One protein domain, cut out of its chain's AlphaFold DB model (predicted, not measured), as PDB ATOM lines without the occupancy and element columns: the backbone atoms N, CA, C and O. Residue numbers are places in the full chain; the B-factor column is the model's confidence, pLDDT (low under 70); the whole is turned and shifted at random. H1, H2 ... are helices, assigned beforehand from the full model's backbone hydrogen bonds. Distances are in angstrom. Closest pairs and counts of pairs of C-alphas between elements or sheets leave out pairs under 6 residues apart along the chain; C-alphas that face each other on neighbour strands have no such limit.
ATOM      1  N   ASP A   2      17.330 -26.164 -10.231       37.25
ATOM      2  CA  ASP A   2      15.966 -26.633 -10.393       37.25
ATOM      3  C   ASP A   2      15.342 -26.873  -9.014       37.25
ATOM      4  O   ASP A   2      16.012 -27.374  -8.114       37.25
ATOM      5  N   ASP A   3      14.075 -26.489  -8.884       45.19
ATOM      6  CA  ASP A   3      13.039 -27.211  -8.142       45.19
ATOM      7  C   ASP A   3      13.297 -27.618  -6.676       45.19
ATOM      8  O   ASP A   3      12.852 -28.678  -6.239       45.19
ATOM      9  N   GLU A   4      13.859 -26.734  -5.844       46.91
ATOM     10  CA  GLU A   4      13.288 -26.610  -4.492       46.91
ATOM     11  C   GLU A   4      11.951 -25.883  -4.662       46.91
ATOM     12  O   GLU A   4      11.871 -24.655  -4.608       46.91
ATOM     13  N   LEU A   5      10.887 -26.640  -4.943       50.59
ATOM     14  CA  LEU A   5       9.539 -26.196  -4.603       50.59
ATOM     15  C   LEU A   5       9.618 -25.728  -3.150       50.59
ATOM     16  O   LEU A   5       9.925 -26.527  -2.266       50.59
ATOM     17  N   ASP A   6       9.474 -24.421  -2.933       77.94
ATOM     18  CA  ASP A   6       9.610 -23.799  -1.621       77.94
ATOM     19  C   ASP A   6       8.536 -24.394  -0.707       77.94
ATOM     20  O   ASP A   6       7.400 -23.923  -0.675       77.94
ATOM     21  N   TRP A   7       8.879 -25.473   0.001       85.44
ATOM     22  CA  TRP A   7       7.980 -26.210   0.890       85.44
ATOM     23  C   TRP A   7       7.300 -25.265   1.890       85.44
ATOM     24  O   TRP A   7       6.174 -25.502   2.318       85.44
ATOM     25  N   ARG A   8       7.949 -24.135   2.207       84.94
ATOM     26  CA  ARG A   8       7.400 -23.066   3.046       84.94
ATOM     27  C   ARG A   8       6.177 -22.442   2.385       84.94
ATOM     28  O   ARG A   8       5.149 -22.286   3.034       84.94
ATOM     29  N   ALA A   9       6.279 -22.095   1.102       85.00
ATOM     30  CA  ALA A   9       5.184 -21.525   0.329       85.00
ATOM     31  C   ALA A   9       4.024 -22.518   0.192       85.00
ATOM     32  O   ALA A   9       2.870 -22.120   0.339       85.00
ATOM     33  N   GLU A  10       4.319 -23.806  -0.010       88.38
ATOM     34  CA  GLU A  10       3.299 -24.857  -0.040       88.38
ATOM     35  C   GLU A  10       2.547 -24.941   1.297       88.38
ATOM     36  O   GLU A  10       1.328 -24.759   1.325       88.38
ATOM     37  N   VAL A  11       3.264 -25.114   2.413       89.81
ATOM     38  CA  VAL A  11       2.683 -25.223   3.764       89.81
ATOM     39  C   VAL A  11       1.871 -23.980   4.134       89.81
ATOM     40  O   VAL A  11       0.743 -24.092   4.616       89.81
ATOM     41  N   LEU A  12       2.409 -22.783   3.884       87.88
ATOM     42  CA  LEU A  12       1.749 -21.518   4.225       87.88
ATOM     43  C   LEU A  12       0.557 -21.195   3.314       87.88
ATOM     44  O   LEU A  12      -0.290 -20.385   3.692       87.88
ATOM     45  N   SER A  13       0.464 -21.821   2.138       91.06
ATOM     46  CA  SER A  13      -0.677 -21.673   1.226       91.06
ATOM     47  C   SER A  13      -1.850 -22.612   1.534       91.06
ATOM     48  O   SER A  13      -2.928 -22.444   0.958       91.06
ATOM     49  N   THR A  23     -10.984 -34.593  15.603       90.75
ATOM     50  CA  THR A  23      -9.655 -33.975  15.579       90.75
ATOM     51  C   THR A  23      -8.969 -34.147  16.928       90.75
ATOM     52  O   THR A  23      -9.423 -33.616  17.942       90.75
ATOM     53  N   THR A  24      -7.847 -34.869  16.950       93.12
ATOM     54  CA  THR A  24      -7.100 -35.093  18.192       93.12
ATOM     55  C   THR A  24      -6.117 -33.951  18.466       93.12
ATOM     56  O   THR A  24      -5.612 -33.335  17.519       93.12
ATOM     57  N   PRO A  25      -5.784 -33.672  19.739       93.69
ATOM     58  CA  PRO A  25      -4.757 -32.690  20.082       93.69
ATOM     59  C   PRO A  25      -3.414 -32.941  19.387       93.69
ATOM     60  O   PRO A  25      -2.760 -31.992  18.970       93.69
ATOM     61  N   GLU A  26      -3.021 -34.203  19.213       93.56
ATOM     62  CA  GLU A  26      -1.764 -34.584  18.561       93.56
ATOM     63  C   GLU A  26      -1.762 -34.158  17.088       93.56
ATOM     64  O   GLU A  26      -0.816 -33.518  16.637       93.56
ATOM     65  N   SER A  27      -2.865 -34.399  16.368       88.88
ATOM     66  CA  SER A  27      -3.003 -33.977  14.967       88.88
ATOM     67  C   SER A  27      -2.938 -32.454  14.793       88.88
ATOM     68  O   SER A  27      -2.365 -31.960  13.821       88.88
ATOM     69  N   LEU A  28      -3.464 -31.695  15.766       89.56
ATOM     70  CA  LEU A  28      -3.346 -30.235  15.788       89.56
ATOM     71  C   LEU A  28      -1.900 -29.798  16.023       89.56
ATOM     72  O   LEU A  28      -1.436 -28.860  15.379       89.56
ATOM     73  N   VAL A  29      -1.198 -30.449  16.954       91.94
ATOM     74  CA  VAL A  29       0.198 -30.129  17.275       91.94
ATOM     75  C   VAL A  29       1.094 -30.372  16.067       91.94
ATOM     76  O   VAL A  29       1.907 -29.500  15.758       91.94
ATOM     77  N   ASP A  30       0.924 -31.486  15.360       91.31
ATOM     78  CA  ASP A  30       1.739 -31.821  14.190       91.31
ATOM     79  C   ASP A  30       1.561 -30.787  13.066       91.31
ATOM     80  O   ASP A  30       2.536 -30.178  12.612       91.31
ATOM     81  N   GLU A  31       0.313 -30.490  12.685       90.31
ATOM     82  CA  GLU A  31       0.009 -29.507  11.634       90.31
ATOM     83  C   GLU A  31       0.451 -28.087  12.035       90.31
ATOM     84  O   GLU A  31       1.019 -27.347  11.225       90.31
ATOM     85  N   MET A  32       0.234 -27.678  13.292       91.88
ATOM     86  CA  MET A  32       0.687 -26.366  13.768       91.88
ATOM     87  C   MET A  32       2.211 -26.268  13.815       91.88
ATOM     88  O   MET A  32       2.757 -25.215  13.493       91.88
ATOM     89  N   THR A  33       2.906 -27.347  14.176       91.69
ATOM     90  CA  THR A  33       4.373 -27.388  14.196       91.69
ATOM     91  C   THR A  33       4.938 -27.206  12.793       91.69
ATOM     92  O   THR A  33       5.868 -26.417  12.605       91.69
ATOM     93  N   GLU A  34       4.353 -27.866  11.793       91.19
ATOM     94  CA  GLU A  34       4.762 -27.714  10.394       91.19
ATOM     95  C   GLU A  34       4.539 -26.278   9.895       91.19
ATOM     96  O   GLU A  34       5.455 -25.651   9.353       91.19
ATOM     97  N   ARG A  35       3.356 -25.703  10.159       91.69
ATOM     98  CA  ARG A  35       3.035 -24.314   9.782       91.69
ATOM     99  C   ARG A  35       3.933 -23.292  10.471       91.69
ATOM    100  O   ARG A  35       4.391 -22.352   9.822       91.69
ATOM    101  N   LEU A  36       4.204 -23.462  11.764       88.81
ATOM    102  CA  LEU A  36       5.104 -22.583  12.510       88.81
ATOM    103  C   LEU A  36       6.541 -22.692  11.999       88.81
ATOM    104  O   LEU A  36       7.198 -21.668  11.824       88.81
ATOM    105  N   SER A  37       7.010 -23.900  11.687       87.12
ATOM    106  CA  SER A  37       8.344 -24.117  11.117       87.12
ATOM    107  C   SER A  37       8.485 -23.446   9.748       87.12
ATOM    108  O   SER A  37       9.478 -22.760   9.495       87.12
ATOM    109  N   ALA A  38       7.468 -23.565   8.888       87.75
ATOM    110  CA  ALA A  38       7.412 -22.860   7.609       87.75
ATOM    111  C   ALA A  38       7.405 -21.333   7.791       87.75
ATOM    112  O   ALA A  38       8.127 -20.619   7.090       87.75
ATOM    113  N   LEU A  39       6.637 -20.824   8.762       86.69
ATOM    114  CA  LEU A  39       6.582 -19.399   9.082       86.69
ATOM    115  C   LEU A  39       7.949 -18.873   9.541       86.69
ATOM    116  O   LEU A  39       8.425 -17.879   8.994       86.69
ATOM    117  N   MET A  40       8.614 -19.553  10.479       84.50
ATOM    118  CA  MET A  40       9.957 -19.180  10.944       84.50
ATOM    119  C   MET A  40      10.982 -19.194   9.805       84.50
ATOM    120  O   MET A  40      11.744 -18.242   9.641       84.50
ATOM    121  N   ALA A  41      10.947 -20.224   8.955       82.69
ATOM    122  CA  ALA A  41      11.819 -20.311   7.789       82.69
ATOM    123  C   ALA A  41      11.544 -19.199   6.756       82.69
ATOM    124  O   ALA A  41      12.463 -18.777   6.050       82.69
ATOM    125  N   SER A  42      10.303 -18.709   6.652       81.75
ATOM    126  CA  SER A  42       9.937 -17.585   5.774       81.75
ATOM    127  C   SER A  42      10.423 -16.225   6.300       81.75
ATOM    128  O   SER A  42      10.718 -15.318   5.521       81.75
ATOM    129  N   CYS A  43      10.573 -16.098   7.618       76.38
ATOM    130  CA  CYS A  43      11.077 -14.920   8.315       76.38
ATOM    131  C   CYS A  43      12.612 -14.943   8.376       76.38
ATOM    132  O   CYS A  43      13.189 -15.226   9.416       76.38
ATOM    133  N   ASN A  44      13.297 -14.694   7.253       68.69
ATOM    134  CA  ASN A  44      14.769 -14.588   7.178       68.69
ATOM    135  C   ASN A  44      15.565 -15.803   7.713       68.69
ATOM    136  O   ASN A  44      16.717 -15.656   8.120       68.69
ATOM    137  N   GLY A  45      14.986 -17.010   7.689       63.19
ATOM    138  CA  GLY A  45      15.675 -18.223   8.145       63.19
ATOM    139  C   GLY A  45      15.902 -18.265   9.657       63.19
ATOM    140  O   GLY A  45      16.922 -18.779  10.118       63.19
ATOM    141  N   VAL A  46      14.977 -17.694  10.427       75.31
ATOM    142  CA  VAL A  46      15.020 -17.727  11.886       75.31
ATOM    143  C   VAL A  46      14.890 -19.172  12.390       75.31
ATOM    144  O   VAL A  46      14.025 -19.928  11.956       75.31
ATOM    145  N   TYR A  47      15.767 -19.557  13.319       76.50
ATOM    146  CA  TYR A  47      15.795 -20.898  13.914       76.50
ATOM    147  C   TYR A  47      14.844 -21.004  15.114       76.50
ATOM    148  O   TYR A  47      14.626 -19.992  15.783       76.50
ATOM    149  N   PRO A  48      14.327 -22.204  15.448       81.00
ATOM    150  CA  PRO A  48      13.461 -22.444  16.608       81.00
ATOM    151  C   PRO A  48      14.235 -22.369  17.937       81.00
ATOM    152  O   PRO A  48      14.346 -23.337  18.683       81.00
ATOM    153  N   THR A  49      14.799 -21.201  18.228       83.44
ATOM    154  CA  THR A  49      15.485 -20.839  19.473       83.44
ATOM    155  C   THR A  49      14.696 -19.742  20.184       83.44
ATOM    156  O   THR A  49      13.856 -19.089  19.569       83.44
ATOM    157  N   GLU A  50      14.958 -19.491  21.470       79.69
ATOM    158  CA  GLU A  50      14.297 -18.398  22.208       79.69
ATOM    159  C   GLU A  50      14.445 -17.039  21.505       79.69
ATOM    160  O   GLU A  50      13.481 -16.282  21.383       79.69
ATOM    161  N   GLU A  51      15.643 -16.750  20.990       78.62
ATOM    162  CA  GLU A  51      15.901 -15.529  20.226       78.62
ATOM    163  C   GLU A  51      15.134 -15.523  18.903       78.62
ATOM    164  O   GLU A  51      14.591 -14.495  18.501       78.62
ATOM    165  N   GLY A  52      15.027 -16.679  18.247       79.62
ATOM    166  CA  GLY A  52      14.270 -16.787  17.014       79.62
ATOM    167  C   GLY A  52      12.770 -16.577  17.206       79.62
ATOM    168  O   GLY A  52      12.145 -15.824  16.461       79.62
ATOM    169  N   TRP A  53      12.189 -17.134  18.266       82.25
ATOM    170  CA  TRP A  53      10.797 -16.862  18.627       82.25
ATOM    171  C   TRP A  53      10.560 -15.385  18.953       82.25
ATOM    172  O   TRP A  53       9.547 -14.817  18.539       82.25
ATOM    173  N   ARG A  54      11.512 -14.733  19.635       80.75
ATOM    174  CA  ARG A  54      11.457 -13.289  19.894       80.75
ATOM    175  C   ARG A  54      11.478 -12.486  18.594       80.75
ATOM    176  O   ARG A  54      10.665 -11.576  18.434       80.75
ATOM    177  N   GLN A  55      12.370 -12.825  17.666       78.69
ATOM    178  CA  GLN A  55      12.456 -12.155  16.372       78.69
ATOM    179  C   GLN A  55      11.165 -12.335  15.561       78.69
ATOM    180  O   GLN A  55      10.622 -11.346  15.068       78.69
ATOM    181  N   LEU A  56      10.625 -13.555  15.499       83.75
ATOM    182  CA  LEU A  56       9.355 -13.837  14.831       83.75
ATOM    183  C   LEU A  56       8.205 -13.009  15.431       83.75
ATOM    184  O   LEU A  56       7.431 -12.401  14.693       83.75
ATOM    185  N   ALA A  57       8.102 -12.936  16.761       83.62
ATOM    186  CA  ALA A  57       7.064 -12.152  17.431       83.62
ATOM    187  C   ALA A  57       7.155 -10.654  17.095       83.62
ATOM    188  O   ALA A  57       6.130 -10.012  16.850       83.62
ATOM    189  N   ILE A  58       8.374 -10.104  17.038       79.19
ATOM    190  CA  ILE A  58       8.603  -8.717  16.619       79.19
ATOM    191  C   ILE A  58       8.155  -8.539  15.167       79.19
ATOM    192  O   ILE A  58       7.346  -7.657  14.898       79.19
ATOM    193  N   GLU A  59       8.606  -9.385  14.238       78.19
ATOM    194  CA  GLU A  59       8.237  -9.284  12.819       78.19
ATOM    195  C   GLU A  59       6.717  -9.366  12.596       78.19
ATOM    196  O   GLU A  59       6.154  -8.574  11.832       78.19
ATOM    197  N   LEU A  60       6.023 -10.256  13.313       81.62
ATOM    198  CA  LEU A  60       4.560 -10.347  13.278       81.62
ATOM    199  C   LEU A  60       3.891  -9.077  13.819       81.62
ATOM    200  O   LEU A  60       2.941  -8.581  13.206       81.62
ATOM    201  N   ALA A  61       4.388  -8.518  14.925       82.19
ATOM    202  CA  ALA A  61       3.871  -7.266  15.470       82.19
ATOM    203  C   ALA A  61       4.044  -6.108  14.477       82.19
ATOM    204  O   ALA A  61       3.105  -5.342  14.266       82.19
ATOM    205  N   LEU A  62       5.195  -6.013  13.806       76.88
ATOM    206  CA  LEU A  62       5.442  -4.993  12.782       76.88
ATOM    207  C   LEU A  62       4.499  -5.115  11.587       76.88
ATOM    208  O   LEU A  62       4.053  -4.103  11.045       76.88
ATOM    209  N   ARG A  63       4.188  -6.348  11.179       76.88
ATOM    210  CA  ARG A  63       3.360  -6.615  10.002       76.88
ATOM    211  C   ARG A  63       1.867  -6.423  10.263       76.88
ATOM    212  O   ARG A  63       1.164  -5.936   9.379       76.88
ATOM    213  N   TYR A  64       1.380  -6.805  11.443       80.50
ATOM    214  CA  TYR A  64      -0.061  -6.909  11.697       80.50
ATOM    215  C   TYR A  64      -0.598  -5.949  12.760       80.50
ATOM    216  O   TYR A  64      -1.788  -5.635  12.734       80.50
ATOM    217  N   HIS A  65       0.227  -5.458  13.689       81.12
ATOM    218  CA  HIS A  65      -0.280  -4.613  14.765       81.12
ATOM    219  C   HIS A  65      -0.438  -3.149  14.297       81.12
ATOM    220  O   HIS A  65       0.540  -2.533  13.861       81.12
ATOM    221  N   PRO A  66      -1.627  -2.526  14.443       79.88
ATOM    222  CA  PRO A  66      -1.893  -1.187  13.908       79.88
ATOM    223  C   PRO A  66      -0.933  -0.097  14.394       79.88
ATOM    224  O   PRO A  66      -0.618   0.819  13.640       79.88
ATOM    225  N   ALA A  67      -0.439  -0.200  15.633       80.25
ATOM    226  CA  ALA A  67       0.475   0.791  16.210       80.25
ATOM    227  C   ALA A  67       1.844   0.869  15.509       80.25
ATOM    228  O   ALA A  67       2.518   1.890  15.622       80.25
ATOM    229  N   PHE A  68       2.253  -0.180  14.788       77.25
ATOM    230  CA  PHE A  68       3.514  -0.207  14.039       77.25
ATOM    231  C   PHE A  68       3.324   0.054  12.542       77.25
ATOM    232  O   PHE A  68       4.297   0.049  11.788       77.25
ATOM    233  N   LYS A  69       2.088   0.325  12.098       78.94
ATOM    234  CA  LYS A  69       1.806   0.640  10.699       78.94
ATOM    235  C   LYS A  69       2.503   1.944  10.316       78.94
ATOM    236  O   LYS A  69       2.168   3.018  10.816       78.94
ATOM    237  N   ILE A  70       3.454   1.850   9.394       76.81
ATOM    238  CA  ILE A  70       4.153   3.019   8.869       76.81
ATOM    239  C   ILE A  70       3.336   3.602   7.723       76.81
ATOM    240  O   ILE A  70       3.012   2.921   6.755       76.81
TER     241      ILE A  70
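Overview. This is residues 2 to 13 and 23 to 70 of the 163 residues of an uncharacterized protein of Labrys okinawensis (UniProt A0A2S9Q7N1). A loose, open assembly of three helices: the later part of the long H2 has the short H1 set steeply across it, while H3 stands crosswise near H2's last residues, close without clearly touching. Residues 23 to 30, mostly in H2, and residues 63 to 68 stick out. The 60 printed residues hold helices H1, H2, H3 in that order and no named strand, all helix; the radius of gyration of the C-alphas is 13.7 A, the spans 37 by 36 by 22 A.

Arrangement. Start at H2, residues 25 to 42; its residues 34 to 42 alone touch H1, residues 7 to 13, closest at the C-alphas of Ala 38 and Arg 8, 4.6 A. They run opposite ways at a steep tilt of 68 degrees, only just short of about perpendicular. H3, residues 50 to 64, is close to H2 but not clearly touching, closest at C-alphas 56 and 40, 6.6 A, about perpendicular at 79 degrees. H1 and H3 are apart. In H1, H2 and H3 every O i to N i+4 pair is within hydrogen-bond range.

Along the chain. Find C-alpha 25 at (-4.757, -32.690, 20.082); H2 runs 25.5 A from there to Ser 42. H1 runs 9.8 A from Trp 7 to Ser 13; H3 runs 21.2 A from Glu 50 to C-alpha 64 at (-0.061, -6.909, 11.697).

Size, cuts and confidence. The farthest C-alphas, of Asp 2 and Ala 67, are 41.2 A apart. Residues 14 to 22 are cut out, leaving 20.9 A between C-alphas 13 and 23; the link from H2 to H3 is short. Look for pLDDT under 70 at residues 2 to 5 and 44 to 45.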